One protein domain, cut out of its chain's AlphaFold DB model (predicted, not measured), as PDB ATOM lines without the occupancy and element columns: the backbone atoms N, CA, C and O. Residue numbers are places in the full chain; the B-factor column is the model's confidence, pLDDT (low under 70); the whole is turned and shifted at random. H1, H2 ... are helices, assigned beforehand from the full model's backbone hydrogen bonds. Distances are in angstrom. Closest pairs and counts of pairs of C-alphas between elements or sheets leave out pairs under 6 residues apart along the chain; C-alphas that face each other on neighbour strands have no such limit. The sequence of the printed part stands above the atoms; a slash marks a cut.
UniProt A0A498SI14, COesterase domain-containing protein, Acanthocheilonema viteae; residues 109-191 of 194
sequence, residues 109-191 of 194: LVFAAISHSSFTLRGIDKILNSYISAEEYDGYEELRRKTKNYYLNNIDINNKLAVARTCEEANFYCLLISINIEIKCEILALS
ATOM      1  N   LEU A 109     -18.233 -31.979   0.706       78.56
ATOM      2  CA  LEU A 109     -18.808 -33.247   1.167       78.56
ATOM      3  C   LEU A 109     -17.824 -34.415   1.033       78.56
ATOM      4  O   LEU A 109     -17.832 -35.311   1.880       78.56
ATOM      5  N   VAL A 110     -16.935 -34.395   0.031       76.00
ATOM      6  CA  VAL A 110     -15.897 -35.430  -0.113       76.00
ATOM      7  C   VAL A 110     -14.954 -35.441   1.093       76.00
ATOM      8  O   VAL A 110     -14.604 -36.503   1.601       76.00
ATOM      9  N   PHE A 111     -14.606 -34.269   1.625       70.44
ATOM     10  CA  PHE A 111     -13.709 -34.156   2.773       70.44
ATOM     11  C   PHE A 111     -14.381 -34.569   4.075       70.44
ATOM     12  O   PHE A 111     -13.698 -35.034   4.983       70.44
ATOM     13  N   ALA A 112     -15.704 -34.487   4.163       68.19
ATOM     14  CA  ALA A 112     -16.430 -35.040   5.297       68.19
ATOM     15  C   ALA A 112     -16.605 -36.559   5.243       68.19
ATOM     16  O   ALA A 112     -16.689 -37.201   6.288       68.19
ATOM     17  N   ALA A 113     -16.616 -37.153   4.048       68.62
ATOM     18  CA  ALA A 113     -16.506 -38.604   3.914       68.62
ATOM     19  C   ALA A 113     -15.114 -39.109   4.349       68.62
ATOM     20  O   ALA A 113     -14.994 -40.216   4.868       68.62
ATOM     21  N   ILE A 114     -14.073 -38.287   4.168       66.69
ATOM     22  CA  ILE A 114     -12.677 -38.609   4.508       66.69
ATOM     23  C   ILE A 114     -12.349 -38.293   5.982       66.69
ATOM     24  O   ILE A 114     -11.616 -39.037   6.635       66.69
ATOM     25  N   SER A 115     -12.887 -37.202   6.529       62.75
ATOM     26  CA  SER A 115     -12.664 -36.756   7.905       62.75
ATOM     27  C   SER A 115     -13.919 -36.955   8.750       62.75
ATOM     28  O   SER A 115     -14.888 -36.208   8.649       62.75
ATOM     29  N   HIS A 116     -13.889 -37.935   9.657       55.31
ATOM     30  CA  HIS A 116     -15.003 -38.249  10.563       55.31
ATOM     31  C   HIS A 116     -15.304 -37.157  11.620       55.31
ATOM     32  O   HIS A 116     -16.097 -37.392  12.535       55.31
ATOM     33  N   SER A 117     -14.682 -35.972  11.552       56.47
ATOM     34  CA  SER A 117     -15.018 -34.833  12.412       56.47
ATOM     35  C   SER A 117     -16.247 -34.111  11.861       56.47
ATOM     36  O   SER A 117     -16.165 -33.167  11.082       56.47
ATOM     37  N   SER A 118     -17.380 -34.647  12.291       62.81
ATOM     38  CA  SER A 118     -18.755 -34.409  11.884       62.81
ATOM     39  C   SER A 118     -19.210 -32.949  11.881       62.81
ATOM     40  O   SER A 118     -18.977 -32.199  12.833       62.81
ATOM     41  N   PHE A 119     -19.950 -32.612  10.821       75.88
ATOM     42  CA  PHE A 119     -20.719 -31.389  10.595       75.88
ATOM     43  C   PHE A 119     -21.626 -31.027  11.786       75.88
ATOM     44  O   PHE A 119     -22.806 -31.364  11.851       75.88
ATOM     45  N   THR A 120     -21.030 -30.385  12.780       83.75
ATOM     46  CA  THR A 120     -21.616 -29.998  14.062       83.75
ATOM     47  C   THR A 120     -21.025 -28.651  14.459       83.75
ATOM     48  O   THR A 120     -19.970 -28.271  13.956       83.75
ATOM     49  N   LEU A 121     -21.619 -27.959  15.435       83.44
ATOM     50  CA  LEU A 121     -21.053 -26.704  15.953       83.44
ATOM     51  C   LEU A 121     -19.594 -26.860  16.420       83.44
ATOM     52  O   LEU A 121     -18.756 -26.016  16.119       83.44
ATOM     53  N   ARG A 122     -19.268 -27.980  17.082       85.50
ATOM     54  CA  ARG A 122     -17.882 -28.311  17.463       85.50
ATOM     55  C   ARG A 122     -16.994 -28.604  16.252       85.50
ATOM     56  O   ARG A 122     -15.788 -28.401  16.318       85.50
ATOM     57  N   GLY A 123     -17.573 -29.126  15.173       80.81
ATOM     58  CA  GLY A 123     -16.898 -29.320  13.892       80.81
ATOM     59  C   GLY A 123     -16.456 -27.993  13.277       80.81
ATOM     60  O   GLY A 123     -15.305 -27.890  12.869       80.81
ATOM     61  N   ILE A 124     -17.315 -26.966  13.312       82.81
ATOM     62  CA  ILE A 124     -16.957 -25.602  12.878       82.81
ATOM     63  C   ILE A 124     -15.771 -25.084  13.686       82.81
ATOM     64  O   ILE A 124     -14.789 -24.646  13.099       82.81
ATOM     65  N   ASP A 125     -15.815 -25.197  15.015       85.81
ATOM     66  CA  ASP A 125     -14.702 -24.749  15.864       85.81
ATOM     67  C   ASP A 125     -13.389 -25.455  15.506       85.81
ATOM     68  O   ASP A 125     -12.342 -24.821  15.427       85.81
ATOM     69  N   LYS A 126     -13.438 -26.763  15.228       81.06
ATOM     70  CA  LYS A 126     -12.258 -27.519  14.782       81.06
ATOM     71  C   LYS A 126     -11.728 -27.029  13.439       81.06
ATOM     72  O   LYS A 126     -10.521 -26.850  13.325       81.06
ATOM     73  N   ILE A 127     -12.606 -26.804  12.460       79.25
ATOM     74  CA  ILE A 127     -12.233 -26.254  11.150       79.25
ATOM     75  C   ILE A 127     -11.535 -24.909  11.360       79.25
ATOM     76  O   ILE A 127     -10.378 -24.754  10.985       79.25
ATOM     77  N   LEU A 128     -12.178 -23.967  12.050       81.50
ATOM     78  CA  LEU A 128     -11.622 -22.631  12.271       81.50
ATOM     79  C   LEU A 128     -10.293 -22.664  13.033       81.50
ATOM     80  O   LEU A 128      -9.373 -21.932  12.679       81.50
ATOM     81  N   ASN A 129     -10.148 -23.542  14.026       82.00
ATOM     82  CA  ASN A 129      -8.890 -23.704  14.753       82.00
ATOM     83  C   ASN A 129      -7.751 -24.227  13.865       82.00
ATOM     84  O   ASN A 129      -6.603 -23.846  14.082       82.00
ATOM     85  N   SER A 130      -8.058 -25.081  12.883       75.25
ATOM     86  CA  SER A 130      -7.075 -25.608  11.932       75.25
ATOM     87  C   SER A 130      -6.606 -24.573  10.906       75.25
ATOM     88  O   SER A 130      -5.460 -24.658  10.477       75.25
ATOM     89  N   TYR A 131      -7.455 -23.614  10.516       74.56
ATOM     90  CA  TYR A 131      -7.135 -22.630   9.465       74.56
ATOM     91  C   TYR A 131      -6.765 -21.236   9.966       74.56
ATOM     92  O   TYR A 131      -6.119 -20.481   9.248       74.56
ATOM     93  N   ILE A 132      -7.197 -20.873  11.170       79.75
ATOM     94  CA  ILE A 132      -6.903 -19.584  11.792       79.75
ATOM     95  C   ILE A 132      -6.058 -19.895  13.019       79.75
ATOM     96  O   ILE A 132      -6.586 -19.977  14.126       79.75
ATOM     97  N   SER A 133      -4.776 -20.197  12.833       80.62
ATOM     98  CA  SER A 133      -3.894 -20.612  13.928       80.62
ATOM     99  C   SER A 133      -3.313 -19.404  14.676       80.62
ATOM    100  O   SER A 133      -3.240 -18.303  14.132       80.62
ATOM    101  N   ALA A 134      -2.916 -19.606  15.936       82.00
ATOM    102  CA  ALA A 134      -2.331 -18.541  16.755       82.00
ATOM    103  C   ALA A 134      -0.924 -18.142  16.279       82.00
ATOM    104  O   ALA A 134      -0.453 -17.052  16.570       82.00
ATOM    105  N   GLU A 135      -0.259 -19.035  15.548       79.62
ATOM    106  CA  GLU A 135       1.074 -18.831  14.989       79.62
ATOM    107  C   GLU A 135       1.050 -18.000  13.700       79.62
ATOM    108  O   GLU A 135       2.049 -17.373  13.361       79.62
ATOM    109  N   GLU A 136      -0.066 -18.024  12.965       71.56
ATOM    110  CA  GLU A 136      -0.198 -17.359  11.664       71.56
ATOM    111  C   GLU A 136      -0.963 -16.029  11.734       71.56
ATOM    112  O   GLU A 136      -0.776 -15.179  10.861       71.56
ATOM    113  N   TYR A 137      -1.822 -15.837  12.743       77.31
ATOM    114  CA  TYR A 137      -2.711 -14.677  12.836       77.31
ATOM    115  C   TYR A 137      -2.689 -14.032  14.224       77.31
ATOM    116  O   TYR A 137      -3.139 -14.619  15.211       77.31
ATOM    117  N   ASP A 138      -2.286 -12.761  14.278       82.75
ATOM    118  CA  ASP A 138      -2.537 -11.913  15.443       82.75
ATOM    119  C   ASP A 138      -4.051 -11.720  15.632       82.75
ATOM    120  O   ASP A 138      -4.805 -11.562  14.668       82.75
ATOM    121  N   GLY A 139      -4.529 -11.765  16.879       84.75
ATOM    122  CA  GLY A 139      -5.964 -11.654  17.168       84.75
ATOM    123  C   GLY A 139      -6.805 -12.837  16.660       84.75
ATOM    124  O   GLY A 139      -8.007 -12.681  16.434       84.75
ATOM    125  N   TYR A 140      -6.197 -14.022  16.489       84.00
ATOM    126  CA  TYR A 140      -6.855 -15.236  15.986       84.00
ATOM    127  C   TYR A 140      -8.192 -15.553  16.682       84.00
ATOM    128  O   TYR A 140      -9.109 -16.058  16.038       84.00
ATOM    129  N   GLU A 141      -8.334 -15.262  17.979       88.31
ATOM    130  CA  GLU A 141      -9.564 -15.521  18.742       88.31
ATOM    131  C   GLU A 141     -10.743 -14.713  18.211       88.31
ATOM    132  O   GLU A 141     -11.820 -15.259  17.950       88.31
ATOM    133  N   GLU A 142     -10.518 -13.423  17.983       86.75
ATOM    134  CA  GLU A 142     -11.528 -12.517  17.458       86.75
ATOM    135  C   GLU A 142     -11.850 -12.849  15.999       86.75
ATOM    136  O   GLU A 142     -13.015 -12.873  15.601       86.75
ATOM    137  N   LEU A 143     -10.832 -13.206  15.213       82.69
ATOM    138  CA  LEU A 143     -11.003 -13.652  13.834       82.69
ATOM    139  C   LEU A 143     -11.845 -14.938  13.753       82.69
ATOM    140  O   LEU A 143     -12.790 -15.010  12.962       82.69
ATOM    141  N   ARG A 144     -11.578 -15.930  14.612       87.00
ATOM    142  CA  ARG A 144     -12.394 -17.153  14.726       87.00
ATOM    143  C   ARG A 144     -13.825 -16.824  15.141       87.00
ATOM    144  O   ARG A 144     -14.758 -17.363  14.549       87.00
ATOM    145  N   ARG A 145     -14.018 -15.923  16.109       87.44
ATOM    146  CA  ARG A 145     -15.348 -15.499  16.578       87.44
ATOM    147  C   ARG A 145     -16.153 -14.825  15.467       87.44
ATOM    148  O   ARG A 145     -17.291 -15.228  15.226       87.44
ATOM    149  N   LYS A 146     -15.568 -13.842  14.772       85.88
ATOM    150  CA  LYS A 146     -16.196 -13.143  13.638       85.88
ATOM    151  C   LYS A 146     -16.551 -14.121  12.520       85.88
ATOM    152  O   LYS A 146     -17.693 -14.137  12.073       85.88
ATOM    153  N   THR A 147     -15.618 -14.998  12.149       83.75
ATOM    154  CA  THR A 147     -15.829 -16.010  11.100       83.75
ATOM    155  C   THR A 147     -16.936 -16.994  11.479       83.75
ATOM    156  O   THR A 147     -17.821 -17.283  10.680       83.75
ATOM    157  N   LYS A 148     -16.945 -17.482  12.724       86.81
ATOM    158  CA  LYS A 148     -18.004 -18.366  13.222       86.81
ATOM    159  C   LYS A 148     -19.372 -17.689  13.175       86.81
ATOM    160  O   LYS A 148     -20.341 -18.319  12.756       86.81
ATOM    161  N   ASN A 149     -19.446 -16.429  13.603       86.81
ATOM    162  CA  ASN A 149     -20.686 -15.663  13.575       86.81
ATOM    163  C   ASN A 149     -21.174 -15.440  12.142       86.81
ATOM    164  O   ASN A 149     -22.355 -15.611  11.892       86.81
ATOM    165  N   TYR A 150     -20.279 -15.135  11.203       85.94
ATOM    166  CA  TYR A 150     -20.622 -14.972   9.791       85.94
ATOM    167  C   TYR A 150     -21.381 -16.189   9.237       85.94
ATOM    168  O   TYR A 150     -22.471 -16.038   8.695       85.94
ATOM    169  N   TYR A 151     -20.863 -17.401   9.465       83.94
ATOM    170  CA  TYR A 151     -21.498 -18.630   8.976       83.94
ATOM    171  C   TYR A 151     -22.774 -19.015   9.735       83.94
ATOM    172  O   TYR A 151     -23.698 -19.569   9.147       83.94
ATOM    173  N   LEU A 152     -22.828 -18.772  11.047       87.00
ATOM    174  CA  LEU A 152     -23.960 -19.181  11.890       87.00
ATOM    175  C   LEU A 152     -25.038 -18.102  12.045       87.00
ATOM    176  O   LEU A 152     -26.065 -18.372  12.672       87.00
ATOM    177  N   ASN A 153     -24.838 -16.902  11.496       86.88
ATOM    178  CA  ASN A 153     -25.818 -15.830  11.597       86.88
ATOM    179  C   ASN A 153     -27.137 -16.270  10.950       86.88
ATOM    180  O   ASN A 153     -27.154 -16.767   9.827       86.88
ATOM    181  N   ASN A 154     -28.249 -16.075  11.657       88.44
ATOM    182  CA  ASN A 154     -29.591 -16.492  11.228       88.44
ATOM    183  C   ASN A 154     -29.781 -18.009  11.028       88.44
ATOM    184  O   ASN A 154     -30.773 -18.430  10.427       88.44
ATOM    185  N   ILE A 155     -28.875 -18.844  11.543       91.19
ATOM    186  CA  ILE A 155     -29.020 -20.299  11.514       91.19
ATOM    187  C   ILE A 155     -29.642 -20.779  12.823       91.19
ATOM    188  O   ILE A 155     -29.138 -20.496  13.910       91.19
ATOM    189  N   ASP A 156     -30.716 -21.568  12.729       90.75
ATOM    190  CA  ASP A 156     -31.224 -22.306  13.885       90.75
ATOM    191  C   ASP A 156     -30.221 -23.398  14.277       90.75
ATOM    192  O   ASP A 156     -30.143 -24.464  13.662       90.75
ATOM    193  N   ILE A 157     -29.453 -23.126  15.329       89.00
ATOM    194  CA  ILE A 157     -28.417 -24.022  15.848       89.00
ATOM    195  C   ILE A 157     -28.970 -25.346  16.397       89.00
ATOM    196  O   ILE A 157     -28.210 -26.304  16.557       89.00
ATOM    197  N   ASN A 158     -30.275 -25.427  16.677       89.56
ATOM    198  CA  ASN A 158     -30.928 -26.667  17.103       89.56
ATOM    199  C   ASN A 158     -31.309 -27.547  15.905       89.56
ATOM    200  O   ASN A 158     -31.457 -28.767  16.042       89.56
ATOM    201  N   ASN A 159     -31.404 -26.963  14.708       91.38
ATOM    202  CA  ASN A 159     -31.620 -27.691  13.472       91.38
ATOM    203  C   ASN A 159     -30.301 -28.296  12.970       91.38
ATOM    204  O   ASN A 159     -29.494 -27.657  12.292       91.38
ATOM    205  N   LYS A 160     -30.111 -29.587  13.252       86.50
ATOM    206  CA  LYS A 160     -28.912 -30.343  12.855       86.50
ATOM    207  C   LYS A 160     -28.617 -30.280  11.355       86.50
ATOM    208  O   LYS A 160     -27.449 -30.254  10.983       86.50
ATOM    209  N   LEU A 161     -29.641 -30.261  10.498       87.81
ATOM    210  CA  LEU A 161     -29.446 -30.179   9.049       87.81
ATOM    211  C   LEU A 161     -28.967 -28.786   8.630       87.81
ATOM    212  O   LEU A 161     -28.105 -28.682   7.759       87.81
ATOM    213  N   ALA A 162     -29.501 -27.734   9.254       88.25
ATOM    214  CA  ALA A 162     -29.056 -26.365   9.014       88.25
ATOM    215  C   ALA A 162     -27.591 -26.193   9.441       88.25
ATOM    216  O   ALA A 162     -26.763 -25.809   8.622       88.25
ATOM    217  N   VAL A 163     -27.247 -26.625  10.661       86.88
ATOM    218  CA  VAL A 163     -25.859 -26.640  11.152       86.88
ATOM    219  C   VAL A 163     -24.954 -27.437  10.220       86.88
ATOM    220  O   VAL A 163     -23.849 -26.991   9.919       86.88
ATOM    221  N   ALA A 164     -25.403 -28.598   9.737       84.62
ATOM    222  CA  ALA A 164     -24.569 -29.433   8.888       84.62
ATOM    223  C   ALA A 164     -24.255 -28.785   7.532       84.62
ATOM    224  O   ALA A 164     -23.113 -28.850   7.080       84.62
ATOM    225  N   ARG A 165     -25.239 -28.118   6.917       84.94
ATOM    226  CA  ARG A 165     -25.050 -27.342   5.681       84.94
ATOM    227  C   ARG A 165     -24.090 -26.176   5.894       84.94
ATOM    228  O   ARG A 165     -23.175 -26.002   5.105       84.94
ATOM    229  N   THR A 166     -24.235 -25.448   6.997       84.94
ATOM    230  CA  THR A 166     -23.308 -24.368   7.352       84.94
ATOM    231  C   THR A 166     -21.888 -24.877   7.591       84.94
ATOM    232  O   THR A 166     -20.921 -24.235   7.200       84.94
ATOM    233  N   CYS A 167     -21.731 -26.041   8.225       81.88
ATOM    234  CA  CYS A 167     -20.416 -26.651   8.409       81.88
ATOM    235  C   CYS A 167     -19.771 -27.035   7.071       81.88
ATOM    236  O   CYS A 167     -18.562 -26.904   6.936       81.88
ATOM    237  N   GLU A 168     -20.556 -27.545   6.119       80.94
ATOM    238  CA  GLU A 168     -20.112 -27.859   4.755       80.94
ATOM    239  C   GLU A 168     -19.629 -26.600   4.043       80.94
ATOM    240  O   GLU A 168     -18.492 -26.553   3.585       80.94
ATOM    241  N   GLU A 169     -20.422 -25.539   4.087       80.00
ATOM    242  CA  GLU A 169     -20.056 -24.248   3.523       80.00
ATOM    243  C   GLU A 169     -18.770 -23.686   4.153       80.00
ATOM    244  O   GLU A 169     -17.802 -23.389   3.453       80.00
ATOM    245  N   ALA A 170     -18.694 -23.637   5.486       78.19
ATOM    246  CA  ALA A 170     -17.501 -23.175   6.192       78.19
ATOM    247  C   ALA A 170     -16.265 -24.021   5.850       78.19
ATOM    248  O   ALA A 170     -15.174 -23.483   5.653       78.19
ATOM    249  N   ASN A 171     -16.428 -25.344   5.748       74.81
ATOM    250  CA  ASN A 171     -15.350 -26.243   5.362       74.81
ATOM    251  C   ASN A 171     -14.892 -25.973   3.926       74.81
ATOM    252  O   ASN A 171     -13.692 -25.905   3.701       74.81
ATOM    253  N   PHE A 172     -15.814 -25.775   2.977       72.94
ATOM    254  CA  PHE A 172     -15.516 -25.435   1.583       72.94
ATOM    255  C   PHE A 172     -14.651 -24.174   1.477       72.94
ATOM    256  O   PHE A 172     -13.566 -24.216   0.895       72.94
ATOM    257  N   TYR A 173     -15.085 -23.074   2.089       70.81
ATOM    258  CA  TYR A 173     -14.374 -21.797   2.007       70.81
ATOM    259  C   TYR A 173     -13.021 -21.828   2.721       70.81
ATOM    260  O   TYR A 173     -12.045 -21.277   2.209       70.81
ATOM    261  N   CYS A 174     -12.925 -22.523   3.858       68.06
ATOM    262  CA  CYS A 174     -11.648 -22.679   4.549       68.06
ATOM    263  C   CYS A 174     -10.688 -23.621   3.793       68.06
ATOM    264  O   CYS A 174      -9.497 -23.330   3.712       68.06
ATOM    265  N   LEU A 175     -11.194 -24.720   3.210       62.56
ATOM    266  CA  LEU A 175     -10.406 -25.722   2.477       62.56
ATOM    267  C   LEU A 175      -9.904 -25.235   1.133       62.56
ATOM    268  O   LEU A 175      -8.781 -25.565   0.780       62.56
ATOM    269  N   LEU A 176     -10.758 -24.594   0.338       55.72
ATOM    270  CA  LEU A 176     -10.497 -24.411  -1.088       55.72
ATOM    271  C   LEU A 176     -10.060 -22.997  -1.403       55.72
ATOM    272  O   LEU A 176      -9.166 -22.823  -2.223       55.72
ATOM    273  N   ILE A 177     -10.621 -21.986  -0.751       52.44
ATOM    274  CA  ILE A 177     -10.408 -20.606  -1.194       52.44
ATOM    275  C   ILE A 177      -9.176 -19.967  -0.541       52.44
ATOM    276  O   ILE A 177      -8.673 -18.977  -1.066       52.44
ATOM    277  N   SER A 178      -8.605 -20.574   0.510       49.72
ATOM    278  CA  SER A 178      -7.764 -19.861   1.480       49.72
ATOM    279  C   SER A 178      -8.542 -18.657   2.028       49.72
ATOM    280  O   SER A 178      -9.180 -17.892   1.312       49.72
ATOM    281  N   ILE A 179      -8.476 -18.417   3.327       45.53
ATOM    282  CA  ILE A 179      -9.168 -17.305   4.010       45.53
ATOM    283  C   ILE A 179      -8.567 -15.924   3.600       45.53
ATOM    284  O   ILE A 179      -8.626 -14.934   4.316       45.53
ATOM    285  N   ASN A 180      -7.944 -15.821   2.422       44.09
ATOM    286  CA  ASN A 180      -7.158 -14.682   1.977       44.09
ATOM    287  C   ASN A 180      -7.892 -13.692   1.070       44.09
ATOM    288  O   ASN A 180      -7.382 -12.585   0.936       44.09
ATOM    289  N   ILE A 181      -9.029 -14.036   0.453       42.78
ATOM    290  CA  ILE A 181      -9.670 -13.120  -0.509       42.78
ATOM    291  C   ILE A 181     -10.953 -12.500   0.050       42.78
ATOM    292  O   ILE A 181     -10.962 -11.298   0.263       42.78
ATOM    293  N   GLU A 182     -11.999 -13.255   0.388       39.44
ATOM    294  CA  GLU A 182     -13.257 -12.620   0.838       39.44
ATOM    295  C   GLU A 182     -13.262 -12.246   2.321       39.44
ATOM    296  O   GLU A 182     -13.562 -11.107   2.662       39.44
ATOM    297  N   ILE A 183     -12.814 -13.138   3.210       43.03
ATOM    298  CA  ILE A 183     -12.778 -12.846   4.651       43.03
ATOM    299  C   ILE A 183     -11.699 -11.808   4.980       43.03
ATOM    300  O   ILE A 183     -11.936 -10.944   5.813       43.03
ATOM    301  N   LYS A 184     -10.537 -11.811   4.312       42.47
ATOM    302  CA  LYS A 184      -9.565 -10.718   4.477       42.47
ATOM    303  C   LYS A 184     -10.115  -9.394   3.955       42.47
ATOM    304  O   LYS A 184      -9.911  -8.393   4.623       42.47
ATOM    305  N   CYS A 185     -10.821  -9.368   2.824       39.78
ATOM    306  CA  CYS A 185     -11.404  -8.128   2.312       39.78
ATOM    307  C   CYS A 185     -12.553  -7.608   3.187       39.78
ATOM    308  O   CYS A 185     -12.577  -6.412   3.454       39.78
ATOM    309  N   GLU A 186     -13.443  -8.458   3.702       42.84
ATOM    310  CA  GLU A 186     -14.521  -8.018   4.601       42.84
ATOM    311  C   GLU A 186     -14.034  -7.744   6.029       42.84
ATOM    312  O   GLU A 186     -14.444  -6.757   6.632       42.84
ATOM    313  N   ILE A 187     -13.109  -8.535   6.581       41.31
ATOM    314  CA  ILE A 187     -12.594  -8.312   7.943       41.31
ATOM    315  C   ILE A 187     -11.578  -7.162   7.997       41.31
ATOM    316  O   ILE A 187     -11.597  -6.429   8.984       41.31
ATOM    317  N   LEU A 188     -10.760  -6.932   6.957       38.81
ATOM    318  CA  LEU A 188      -9.927  -5.719   6.865       38.81
ATOM    319  C   LEU A 188     -10.761  -4.471   6.539       38.81
ATOM    320  O   LEU A 188     -10.442  -3.390   7.027       38.81
ATOM    321  N   ALA A 189     -11.855  -4.592   5.777       38.09
ATOM    322  CA  ALA A 189     -12.806  -3.488   5.614       38.09
ATOM    323  C   ALA A 189     -13.493  -3.127   6.943       38.09
ATOM    324  O   ALA A 189     -13.719  -1.952   7.215       38.09
ATOM    325  N   LEU A 190     -13.750  -4.115   7.807       37.56
ATOM    326  CA  LEU A 190     -14.296  -3.916   9.153       37.56
ATOM    327  C   LEU A 190     -13.259  -3.472  10.203       37.56
ATOM    328  O   LEU A 190     -13.655  -3.163  11.319       37.56
ATOM    329  N   SER A 191     -11.957  -3.447   9.894       36.41
ATOM    330  CA  SER A 191     -10.912  -2.896  10.780       36.41
ATOM    331  C   SER A 191     -10.459  -1.482  10.393       36.41
ATOM    332  O   SER A 191      -9.553  -0.945  11.021       36.41
TER     333      SER A 191
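This is residues 109 to 191 of the 194 residues of the protein "COesterase domain-containing protein" of Acanthocheilonema viteae (UniProt A0A498SI14). Two helices, H2 and H4, lie side by side and run the same way, and H3 packs on both at a slant. Short H1 and H5 sit far out at the two ends of the printed part, and the loop residues 134 to 139 stick out. The 83 residues, all helix by class, hold H1 to H5 in order and no named strand; the whole is compact, radius of gyration of the C-alphas 12.6 A, spanning 33 by 27 by 19 A.

Find C-alpha 109 at (-18.808, -33.247, 1.167), where H1, residues 109 to 114, begins its 8.8 A. Next come H2, residues 121 to 131, 15.9 A, and H3, residues 140 to 152, 18.0 A. H4, residues 160 to 176, runs 23.8 A; H5, residues 182 to 189, runs 10.3 A to C-alpha 189 at (-12.806, -3.488, 5.614).

Look at the C-alphas of Ile 124 and Cys 167, 5.7 A apart, the closest of H2 and H4, which touch at a shallow tilt of 6 degrees. H3 touches H2 with residues 144 to 148 alone, closest at the C-alphas of Arg 144 and Leu 128, 6.1 A, at a steep tilt of 46 degrees, opposite ways. H1 and H5 are apart. In the five helices every O i to N i+4 pair is within hydrogen-bond range.

The printed part has no cut and no long link. The pLDDT is under 70 at residues 112 to 118 and 174 to 191.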